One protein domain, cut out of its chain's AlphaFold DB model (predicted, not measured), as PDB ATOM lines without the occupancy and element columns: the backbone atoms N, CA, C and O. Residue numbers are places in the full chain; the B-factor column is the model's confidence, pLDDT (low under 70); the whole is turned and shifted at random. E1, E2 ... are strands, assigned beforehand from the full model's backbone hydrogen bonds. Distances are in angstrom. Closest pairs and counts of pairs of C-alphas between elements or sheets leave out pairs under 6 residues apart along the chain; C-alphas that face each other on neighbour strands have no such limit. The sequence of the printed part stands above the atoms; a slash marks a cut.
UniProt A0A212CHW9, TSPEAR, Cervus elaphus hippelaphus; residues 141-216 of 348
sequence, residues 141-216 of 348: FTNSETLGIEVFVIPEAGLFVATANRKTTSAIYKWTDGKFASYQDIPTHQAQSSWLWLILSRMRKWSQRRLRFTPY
ATOM      1  N   PHE A 141      46.880  42.877  22.513       83.94
ATOM      2  CA  PHE A 141      48.130  42.575  23.201       83.94
ATOM      3  C   PHE A 141      48.859  41.449  22.488       83.94
ATOM      4  O   PHE A 141      48.367  40.321  22.451       83.94
ATOM      5  N   THR A 142      50.046  41.754  21.975       83.19
ATOM      6  CA  THR A 142      50.978  40.788  21.399       83.19
ATOM      7  C   THR A 142      52.110  40.484  22.379       83.19
ATOM      8  O   THR A 142      52.435  41.259  23.278       83.19
ATOM      9  N   ASN A 143      52.711  39.305  22.242       78.38
ATOM     10  CA  ASN A 143      53.726  38.795  23.173       78.38
ATOM     11  C   ASN A 143      55.128  39.432  23.001       78.38
ATOM     12  O   ASN A 143      56.052  39.140  23.775       78.38
ATOM     13  N   SER A 144      55.311  40.247  21.959       80.50
ATOM     14  CA  SER A 144      56.553  40.926  21.581       80.50
ATOM     15  C   SER A 144      56.293  41.983  20.504       80.50
ATOM     16  O   SER A 144      55.156  42.171  20.088       80.50
ATOM     17  N   GLU A 145      57.349  42.669  20.054       77.31
ATOM     18  CA  GLU A 145      57.289  43.619  18.937       77.31
ATOM     19  C   GLU A 145      56.587  43.005  17.718       77.31
ATOM     20  O   GLU A 145      57.022  41.976  17.195       77.31
ATOM     21  N   THR A 146      55.511  43.654  17.271       71.69
ATOM     22  CA  THR A 146      54.743  43.260  16.089       71.69
ATOM     23  C   THR A 146      55.263  44.009  14.876       71.69
ATOM     24  O   THR A 146      55.266  45.240  14.837       71.69
ATOM     25  N   LEU A 147      55.734  43.256  13.891       68.12
ATOM     26  CA  LEU A 147      56.371  43.795  12.697       68.12
ATOM     27  C   LEU A 147      55.332  44.072  11.610       68.12
ATOM     28  O   LEU A 147      55.327  45.171  11.066       68.12
ATOM     29  N   GLY A 148      54.394  43.146  11.403       67.88
ATOM     30  CA  GLY A 148      53.292  43.262  10.446       67.88
ATOM     31  C   GLY A 148      51.971  42.756  11.025       67.88
ATOM     32  O   GLY A 148      51.969  41.970  11.984       67.88
ATOM     33  N   ILE A 149      50.866  43.237  10.461       72.88
ATOM     34  CA  ILE A 149      49.501  42.868  10.832       72.88
ATOM     35  C   ILE A 149      48.718  42.668   9.541       72.88
ATOM     36  O   ILE A 149      48.659  43.590   8.740       72.88
ATOM     37  N   GLU A 150      48.090  41.508   9.401       74.69
ATOM     38  CA  GLU A 150      47.227  41.189   8.266       74.69
ATOM     39  C   GLU A 150      45.802  40.924   8.725       74.69
ATOM     40  O   GLU A 150      45.585  40.262   9.747       74.69
ATOM     41  N   VAL A 151      44.832  41.417   7.958       74.88
ATOM     42  CA  VAL A 151      43.400  41.234   8.220       74.88
ATOM     43  C   VAL A 151      42.798  40.435   7.076       74.88
ATOM     44  O   VAL A 151      42.906  40.826   5.920       74.88
ATOM     45  N   PHE A 152      42.139  39.322   7.387       74.81
ATOM     46  CA  PHE A 152      41.569  38.452   6.361       74.81
ATOM     47  C   PHE A 152      40.277  37.791   6.836       74.81
ATOM     48  O   PHE A 152      40.056  37.561   8.028       74.81
ATOM     49  N   VAL A 153      39.413  37.460   5.879       75.88
ATOM     50  CA  VAL A 153      38.156  36.745   6.121       75.88
ATOM     51  C   VAL A 153      38.309  35.310   5.645       75.88
ATOM     52  O   VAL A 153      38.767  35.059   4.533       75.88
ATOM     53  N   ILE A 154      37.894  34.362   6.478       73.38
ATOM     54  CA  ILE A 154      37.701  32.975   6.063       73.38
ATOM     55  C   ILE A 154      36.191  32.761   5.915       73.38
ATOM     56  O   ILE A 154      35.476  32.918   6.912       73.38
ATOM     57  N   PRO A 155      35.700  32.386   4.717       77.44
ATOM     58  CA  PRO A 155      34.294  32.058   4.516       77.44
ATOM     59  C   PRO A 155      33.803  31.076   5.581       77.44
ATOM     60  O   PRO A 155      34.507  30.121   5.916       77.44
ATOM     61  N   GLU A 156      32.627  31.357   6.145       77.81
ATOM     62  CA  GLU A 156      31.962  30.576   7.206       77.81
ATOM     63  C   GLU A 156      32.671  30.560   8.574       77.81
ATOM     64  O   GLU A 156      32.022  30.355   9.598       77.81
ATOM     65  N   ALA A 157      33.979  30.824   8.641       76.00
ATOM     66  CA  ALA A 157      34.727  30.837   9.896       76.00
ATOM     67  C   ALA A 157      34.828  32.233  10.534       76.00
ATOM     68  O   ALA A 157      34.912  32.315  11.764       76.00
ATOM     69  N   GLY A 158      34.800  33.307   9.735       81.69
ATOM     70  CA  GLY A 158      34.723  34.700  10.195       81.69
ATOM     71  C   GLY A 158      35.931  35.569   9.831       81.69
ATOM     72  O   GLY A 158      36.752  35.208   8.988       81.69
ATOM     73  N   LEU A 159      36.019  36.737  10.472       82.88
ATOM     74  CA  LEU A 159      37.096  37.718  10.305       82.88
ATOM     75  C   LEU A 159      38.243  37.435  11.285       82.88
ATOM     76  O   LEU A 159      38.007  37.158  12.463       82.88
ATOM     77  N   PHE A 160      39.479  37.539  10.809       82.00
ATOM     78  CA  PHE A 160      40.681  37.261  11.585       82.00
ATOM     79  C   PHE A 160      41.740  38.341  11.388       82.00
ATOM     80  O   PHE A 160      41.787  39.025  10.367       82.00
ATOM     81  N   VAL A 161      42.616  38.444  12.383       83.81
ATOM     82  CA  VAL A 161      43.831  39.258  12.342       83.81
ATOM     83  C   VAL A 161      45.017  38.356  12.647       83.81
ATOM     84  O   VAL A 161      45.010  37.658  13.661       83.81
ATOM     85  N   ALA A 162      46.048  38.382  11.811       84.12
ATOM     86  CA  ALA A 162      47.333  37.758  12.098       84.12
ATOM     87  C   ALA A 162      48.374  38.821  12.438       84.12
ATOM     88  O   ALA A 162      48.533  39.802  11.720       84.12
ATOM     89  N   THR A 163      49.122  38.602  13.516       82.75
ATOM     90  CA  THR A 163      50.237  39.470  13.916       82.75
ATOM     91  C   THR A 163      51.554  38.728  13.766       82.75
ATOM     92  O   THR A 163      51.711  37.642  14.328       82.75
ATOM     93  N   ALA A 164      52.515  39.321  13.063       76.00
ATOM     94  CA  ALA A 164      53.870  38.794  12.960       76.00
ATOM     95  C   ALA A 164      54.725  39.340  14.109       76.00
ATOM     96  O   ALA A 164      55.146  40.498  14.096       76.00
ATOM     97  N   ASN A 165      54.983  38.500  15.106       77.31
ATOM     98  CA  ASN A 165      55.656  38.896  16.341       77.31
ATOM     99  C   ASN A 165      57.137  38.479  16.332       77.31
ATOM    100  O   ASN A 165      57.490  37.429  15.799       77.31
ATOM    101  N   ARG A 166      58.013  39.296  16.932       70.31
ATOM    102  CA  ARG A 166      59.474  39.081  16.954       70.31
ATOM    103  C   ARG A 166      59.910  37.858  17.767       70.31
ATOM    104  O   ARG A 166      60.958  37.276  17.485       70.31
ATOM    105  N   LYS A 167      59.168  37.501  18.818       73.25
ATOM    106  CA  LYS A 167      59.431  36.297  19.621       73.25
ATOM    107  C   LYS A 167      59.010  35.030  18.876       73.25
ATOM    108  O   LYS A 167      58.530  35.056  17.750       73.25
ATOM    109  N   THR A 168      59.191  33.891  19.536       70.50
ATOM    110  CA  THR A 168      59.010  32.570  18.941       70.50
ATOM    111  C   THR A 168      57.562  32.181  18.623       70.50
ATOM    112  O   THR A 168      57.309  31.026  18.294       70.50
ATOM    113  N   THR A 169      56.596  33.088  18.769       79.81
ATOM    114  CA  THR A 169      55.175  32.825  18.507       79.81
ATOM    115  C   THR A 169      54.479  34.055  17.930       79.81
ATOM    116  O   THR A 169      54.579  35.148  18.485       79.81
ATOM    117  N   SER A 170      53.731  33.863  16.845       84.00
ATOM    118  CA  SER A 170      52.845  34.855  16.220       84.00
ATOM    119  C   SER A 170      51.396  34.581  16.610       84.00
ATOM    120  O   SER A 170      50.995  33.421  16.661       84.00
ATOM    121  N   ALA A 171      50.616  35.624  16.888       87.94
ATOM    122  CA  ALA A 171      49.237  35.479  17.350       87.94
ATOM    123  C   ALA A 171      48.228  35.645  16.205       87.94
ATOM    124  O   ALA A 171      48.396  36.499  15.330       87.94
ATOM    125  N   ILE A 172      47.176  34.832  16.236       89.44
ATOM    126  CA  ILE A 172      45.965  34.955  15.427       89.44
ATOM    127  C   ILE A 172      44.834  35.360  16.361       89.44
ATOM    128  O   ILE A 172      44.612  34.711  17.385       89.44
ATOM    129  N   TYR A 173      44.087  36.382  15.972       88.88
ATOM    130  CA  TYR A 173      42.875  36.828  16.640       88.88
ATOM    131  C   TYR A 173      41.676  36.564  15.738       88.88
ATOM    132  O   TYR A 173      41.774  36.679  14.518       88.88
ATOM    133  N   LYS A 174      40.542  36.225  16.341       88.12
ATOM    134  CA  LYS A 174      39.265  36.024  15.663       88.12
ATOM    135  C   LYS A 174      38.283  37.086  16.126       88.12
ATOM    136  O   LYS A 174      38.207  37.377  17.317       88.12
ATOM    137  N   TRP A 175      37.523  37.641  15.195       87.06
ATOM    138  CA  TRP A 175      36.409  38.519  15.513       87.06
ATOM    139  C   TRP A 175      35.258  37.719  16.128       87.06
ATOM    140  O   TRP A 175      34.696  36.820  15.497       87.06
ATOM    141  N   THR A 176      34.918  38.045  17.368       82.50
ATOM    142  CA  THR A 176      33.841  37.441  18.158       82.50
ATOM    143  C   THR A 176      33.207  38.531  19.012       82.50
ATOM    144  O   THR A 176      33.924  39.263  19.693       82.50
ATOM    145  N   ASP A 177      31.880  38.643  18.995       83.69
ATOM    146  CA  ASP A 177      31.130  39.564  19.864       83.69
ATOM    147  C   ASP A 177      31.599  41.029  19.772       83.69
ATOM    148  O   ASP A 177      31.812  41.705  20.778       83.69
ATOM    149  N   GLY A 178      31.818  41.515  18.544       79.44
ATOM    150  CA  GLY A 178      32.196  42.908  18.286       79.44
ATOM    151  C   GLY A 178      33.651  43.262  18.620       79.44
ATOM    152  O   GLY A 178      33.999  44.441  18.646       79.44
ATOM    153  N   LYS A 179      34.511  42.274  18.891       83.75
ATOM    154  CA  LYS A 179      35.934  42.482  19.193       83.75
ATOM    155  C   LYS A 179      36.800  41.326  18.700       83.75
ATOM    156  O   LYS A 179      36.331  40.215  18.489       83.75
ATOM    157  N   PHE A 180      38.096  41.561  18.564       86.69
ATOM    158  CA  PHE A 180      39.081  40.522  18.284       86.69
ATOM    159  C   PHE A 180      39.512  39.823  19.578       86.69
ATOM    160  O   PHE A 180      40.119  40.430  20.461       86.69
ATOM    161  N   ALA A 181      39.229  38.532  19.696       88.88
ATOM    162  CA  ALA A 181      39.720  37.682  20.775       88.88
ATOM    163  C   ALA A 181      40.904  36.835  20.292       88.88
ATOM    164  O   ALA A 181      40.956  36.445  19.126       88.88
ATOM    165  N   SER A 182      41.860  36.542  21.181       91.81
ATOM    166  CA  SER A 182      42.954  35.616  20.857       91.81
ATOM    167  C   SER A 182      42.383  34.255  20.453       91.81
ATOM    168  O   SER A 182      41.490  33.733  21.120       91.81
ATOM    169  N   TYR A 183      42.879  33.706  19.349       91.25
ATOM    170  CA  TYR A 183      42.348  32.496  18.728       91.25
ATOM    171  C   TYR A 183      43.375  31.368  18.671       91.25
ATOM    172  O   TYR A 183      43.082  30.223  19.019       91.25
ATOM    173  N   GLN A 184      44.584  31.674  18.206       89.19
ATOM    174  CA  GLN A 184      45.633  30.681  18.024       89.19
ATOM    175  C   GLN A 184      47.008  31.341  18.086       89.19
ATOM    176  O   GLN A 184      47.252  32.313  17.380       89.19
ATOM    177  N   ASP A 185      47.936  30.735  18.822       87.12
ATOM    178  CA  ASP A 185      49.358  31.036  18.686       87.12
ATOM    179  C   ASP A 185      50.005  30.091  17.670       87.12
ATOM    180  O   ASP A 185      49.832  28.865  17.699       87.12
ATOM    181  N   ILE A 186      50.761  30.667  16.746       81.69
ATOM    182  CA  ILE A 186      51.521  29.953  15.729       81.69
ATOM    183  C   ILE A 186      52.991  29.981  16.151       81.69
ATOM    184  O   ILE A 186      53.563  31.066  16.247       81.69
ATOM    185  N   PRO A 187      53.634  28.822  16.392       76.56
ATOM    186  CA  PRO A 187      55.052  28.780  16.704       76.56
ATOM    187  C   PRO A 187      55.870  29.234  15.501       76.56
ATOM    188  O   PRO A 187      55.769  28.694  14.395       76.56
ATOM    189  N   THR A 188      56.694  30.231  15.773       67.19
ATOM    190  CA  THR A 188      57.571  30.925  14.862       67.19
ATOM    191  C   THR A 188      59.015  30.845  15.400       67.19
ATOM    192  O   THR A 188      59.487  31.775  16.028       67.19
ATOM    193  N   HIS A 189      59.744  29.735  15.231       57.22
ATOM    194  CA  HIS A 189      61.105  29.564  15.788       57.22
ATOM    195  C   HIS A 189      62.183  30.537  15.237       57.22
ATOM    196  O   HIS A 189      62.131  30.959  14.092       57.22
ATOM    197  N   GLN A 190      63.177  30.852  16.083       43.28
ATOM    198  CA  GLN A 190      64.283  31.813  15.907       43.28
ATOM    199  C   GLN A 190      65.002  31.804  14.537       43.28
ATOM    200  O   GLN A 190      65.636  30.816  14.186       43.28
ATOM    201  N   ALA A 191      65.038  32.961  13.865       36.38
ATOM    202  CA  ALA A 191      66.187  33.498  13.121       36.38
ATOM    203  C   ALA A 191      65.964  35.009  12.908       36.38
ATOM    204  O   ALA A 191      64.829  35.471  12.804       36.38
ATOM    205  N   GLN A 192      67.028  35.807  12.969       40.97
ATOM    206  CA  GLN A 192      66.944  37.262  13.061       40.97
ATOM    207  C   GLN A 192      66.381  37.931  11.794       40.97
ATOM    208  O   GLN A 192      66.794  37.625  10.684       40.97
ATOM    209  N   SER A 193      65.578  38.976  12.018       33.88
ATOM    210  CA  SER A 193      65.224  40.032  11.053       33.88
ATOM    211  C   SER A 193      64.059  39.741  10.099       33.88
ATOM    212  O   SER A 193      64.237  39.495   8.914       33.88
ATOM    213  N   SER A 194      62.873  39.934  10.682       31.97
ATOM    214  CA  SER A 194      61.666  40.576  10.143       31.97
ATOM    215  C   SER A 194      60.889  39.961   8.985       31.97
ATOM    216  O   SER A 194      61.466  39.562   7.988       31.97
ATOM    217  N   TRP A 195      59.566  40.066   9.169       34.53
ATOM    218  CA  TRP A 195      58.468  39.813   8.244       34.53
ATOM    219  C   TRP A 195      58.378  38.352   7.830       34.53
ATOM    220  O   TRP A 195      59.156  37.828   7.050       34.53
ATOM    221  N   LEU A 196      57.406  37.656   8.421       40.91
ATOM    222  CA  LEU A 196      56.858  36.450   7.811       40.91
ATOM    223  C   LEU A 196      57.805  35.243   7.635       40.91
ATOM    224  O   LEU A 196      57.417  34.242   7.030       40.91
ATOM    225  N   TRP A 197      58.975  35.239   8.281       33.53
ATOM    226  CA  TRP A 197      59.843  34.058   8.379       33.53
ATOM    227  C   TRP A 197      59.087  32.783   8.760       33.53
ATOM    228  O   TRP A 197      59.520  31.675   8.455       33.53
ATOM    229  N   LEU A 198      57.962  32.906   9.470       36.75
ATOM    230  CA  LEU A 198      57.342  31.773  10.143       36.75
ATOM    231  C   LEU A 198      55.827  31.658   9.966       36.75
ATOM    232  O   LEU A 198      55.262  30.619  10.321       36.75
ATOM    233  N   ILE A 199      55.189  32.659   9.355       37.62
ATOM    234  CA  ILE A 199      53.850  32.455   8.803       37.62
ATOM    235  C   ILE A 199      53.969  31.793   7.419       37.62
ATOM    236  O   ILE A 199      53.183  30.881   7.173       37.62
ATOM    237  N   LEU A 200      54.989  32.108   6.589       44.16
ATOM    238  CA  LEU A 200      55.062  31.601   5.201       44.16
ATOM    239  C   LEU A 200      56.346  30.879   4.735       44.16
ATOM    240  O   LEU A 200      56.263  30.233   3.695       44.16
ATOM    241  N   SER A 201      57.462  30.776   5.489       43.34
ATOM    242  CA  SER A 201      58.464  29.720   5.137       43.34
ATOM    243  C   SER A 201      57.820  28.331   5.161       43.34
ATOM    244  O   SER A 201      58.198  27.410   4.433       43.34
ATOM    245  N   ARG A 202      56.778  28.211   5.990       52.41
ATOM    246  CA  ARG A 202      55.806  27.138   5.972       52.41
ATOM    247  C   ARG A 202      54.409  27.723   5.802       52.41
ATOM    248  O   ARG A 202      53.719  27.906   6.806       52.41
ATOM    249  N   MET A 203      54.020  27.984   4.551       67.31
ATOM    250  CA  MET A 203      52.661  28.368   4.165       67.31
ATOM    251  C   MET A 203      51.636  27.562   4.955       67.31
ATOM    252  O   MET A 203      51.790  26.350   5.149       67.31
ATOM    253  N   ARG A 204      50.610  28.240   5.466       71.19
ATOM    254  CA  ARG A 204      49.584  27.654   6.329       71.19
ATOM    255  C   ARG A 204      48.264  27.585   5.581       71.19
ATOM    256  O   ARG A 204      47.918  28.487   4.833       71.19
ATOM    257  N   LYS A 205      47.502  26.526   5.842       79.12
ATOM    258  CA  LYS A 205      46.139  26.351   5.342       79.12
ATOM    259  C   LYS A 205      45.175  26.234   6.510       79.12
ATOM    260  O   LYS A 205      45.466  25.545   7.495       79.12
ATOM    261  N   TRP A 206      44.027  26.890   6.384       81.06
ATOM    262  CA  TRP A 206      42.908  26.714   7.295       81.06
ATOM    263  C   TRP A 206      42.361  25.284   7.208       81.06
ATOM    264  O   TRP A 206      42.015  24.792   6.133       81.06
ATOM    265  N   SER A 207      42.286  24.596   8.345       82.56
ATOM    266  CA  SER A 207      41.645  23.289   8.447       82.56
ATOM    267  C   SER A 207      40.223  23.466   8.962       82.56
ATOM    268  O   SER A 207      40.052  23.661  10.161       82.56
ATOM    269  N   GLN A 208      39.216  23.330   8.091       84.56
ATOM    270  CA  GLN A 208      37.801  23.411   8.492       84.56
ATOM    271  C   GLN A 208      37.469  22.405   9.606       84.56
ATOM    272  O   GLN A 208      36.890  22.757  10.624       84.56
ATOM    273  N   ARG A 209      37.959  21.162   9.486       84.81
ATOM    274  CA  ARG A 209      37.744  20.110  10.494       84.81
ATOM    275  C   ARG A 209      38.322  20.448  11.871       84.81
ATOM    276  O   ARG A 209      37.776  20.029  12.881       84.81
ATOM    277  N   ARG A 210      39.483  21.108  11.916       84.56
ATOM    278  CA  ARG A 210      40.187  21.407  13.177       84.56
ATOM    279  C   ARG A 210      39.968  22.842  13.650       84.56
ATOM    280  O   ARG A 210      40.496  23.195  14.703       84.56
ATOM    281  N   LEU A 211      39.285  23.652  12.841       84.00
ATOM    282  CA  LEU A 211      39.132  25.094  12.987       84.00
ATOM    283  C   LEU A 211      40.461  25.763  13.372       84.00
ATOM    284  O   LEU A 211      40.559  26.464  14.372       84.00
ATOM    285  N   ARG A 212      41.545  25.481  12.645       83.94
ATOM    286  CA  ARG A 212      42.855  26.099  12.922       83.94
ATOM    287  C   ARG A 212      43.770  26.094  11.719       83.94
ATOM    288  O   ARG A 212      43.638  25.251  10.828       83.94
ATOM    289  N   PHE A 213      44.766  26.972  11.752       81.06
ATOM    290  CA  PHE A 213      45.838  26.982  10.771       81.06
ATOM    291  C   PHE A 213      46.787  25.808  10.981       81.06
ATOM    292  O   PHE A 213      47.373  25.624  12.054       81.06
ATOM    293  N   THR A 214      46.965  25.026   9.923       79.62
ATOM    294  CA  THR A 214      47.903  23.904   9.860       79.62
ATOM    295  C   THR A 214      48.966  24.156   8.795       79.62
ATOM    296  O   THR A 214      48.688  24.854   7.822       79.62
ATOM    297  N   PRO A 215      50.194  23.634   8.960       79.69
ATOM    298  CA  PRO A 215      51.204  23.716   7.910       79.69
ATOM    299  C   PRO A 215      50.729  23.082   6.602       79.69
ATOM    300  O   PRO A 215      50.136  22.009   6.633       79.69
ATOM    301  N   TYR A 216      51.015  23.750   5.487       82.50
ATOM    302  CA  TYR A 216      50.605  23.363   4.142       82.50
ATOM    303  C   TYR A 216      51.804  23.004   3.265       82.50
ATOM    304  O   TYR A 216      52.012  21.835   2.959       82.50
TER     305      TYR A 216
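Overview. This is residues 141 to 216 of the 348 residues of the protein "TSPEAR" of Cervus elaphus hippelaphus (UniProt A0A212CHW9). A strongly twisted sheet of four strands, E1 to E4, makes the larger part, and a small two-stranded hairpin, E5 and E6, is loosely placed over one face of it. Between E4 and E5 the unnamed residues 188 to 201 make a wide loop at the end of the sheet where E4 ends. The printed part has 76 residues with six named strands, E1 to E6 in that order along the chain, and no named helix; the class is all strand. The larger sheet has the order E1, E2, E3, E4 and the smaller one E5, E6, both antiparallel throughout. The whole is compact, with a radius of gyration of the C-alphas of 12.2 A and spans of 36 by 27 by 15 A.

Arrangement. E1, residues 146 to 154, and E2, residues 158 to 165, are a hairpin at 162 degrees between directions, with N 150 and O 162 within hydrogen-bond range at 2.9 A. E2 forms the next hairpin with E3, residues 169 to 176, at 157 degrees, with N 173 and O 161 2.8 A apart. E3 and E4, residues 179 to 187, are a hairpin at 152 degrees, with N 172 and O 184 2.8 A apart. These four strands are a meander, each the antiparallel neighbour of the one before; E1 and E4 are its edge strands. E5, residues 202 to 207, and E6, residues 212 to 216, are a hairpin at 136 degrees, with N 205 and O 214 2.9 A apart. The closest C-alphas of E4 and E6 are those of Gln 184 and Arg 212, 7.4 A apart. E4 and E5 are apart. E1 and E5 are only just apart, at 8.2 A.

Along the chain. E1 begins at C-alpha 146, (54.743, 43.260, 16.089), and is 22.3 A long from first to last C-alpha. E2 is 22.2 A long, E3 21.8 A and E4 23.7 A; E4 ends at C-alpha 187, (55.052, 28.780, 16.704). E5 is 14.9 A long and E6 12.0 A, ending at C-alpha 216, (50.605, 23.363, 4.142).

Size, cuts and confidence. The two C-alphas farthest apart are those of Asp 177 and Gln 192, 36.5 A. The printed part has no cut. The link from E4 to E5 is long, with 14 residues; the other four links between strands are tight. The mean pLDDT of the printed part is 72.9, and 18 residues are under 70: residues 147 to 148 and 188 to 203.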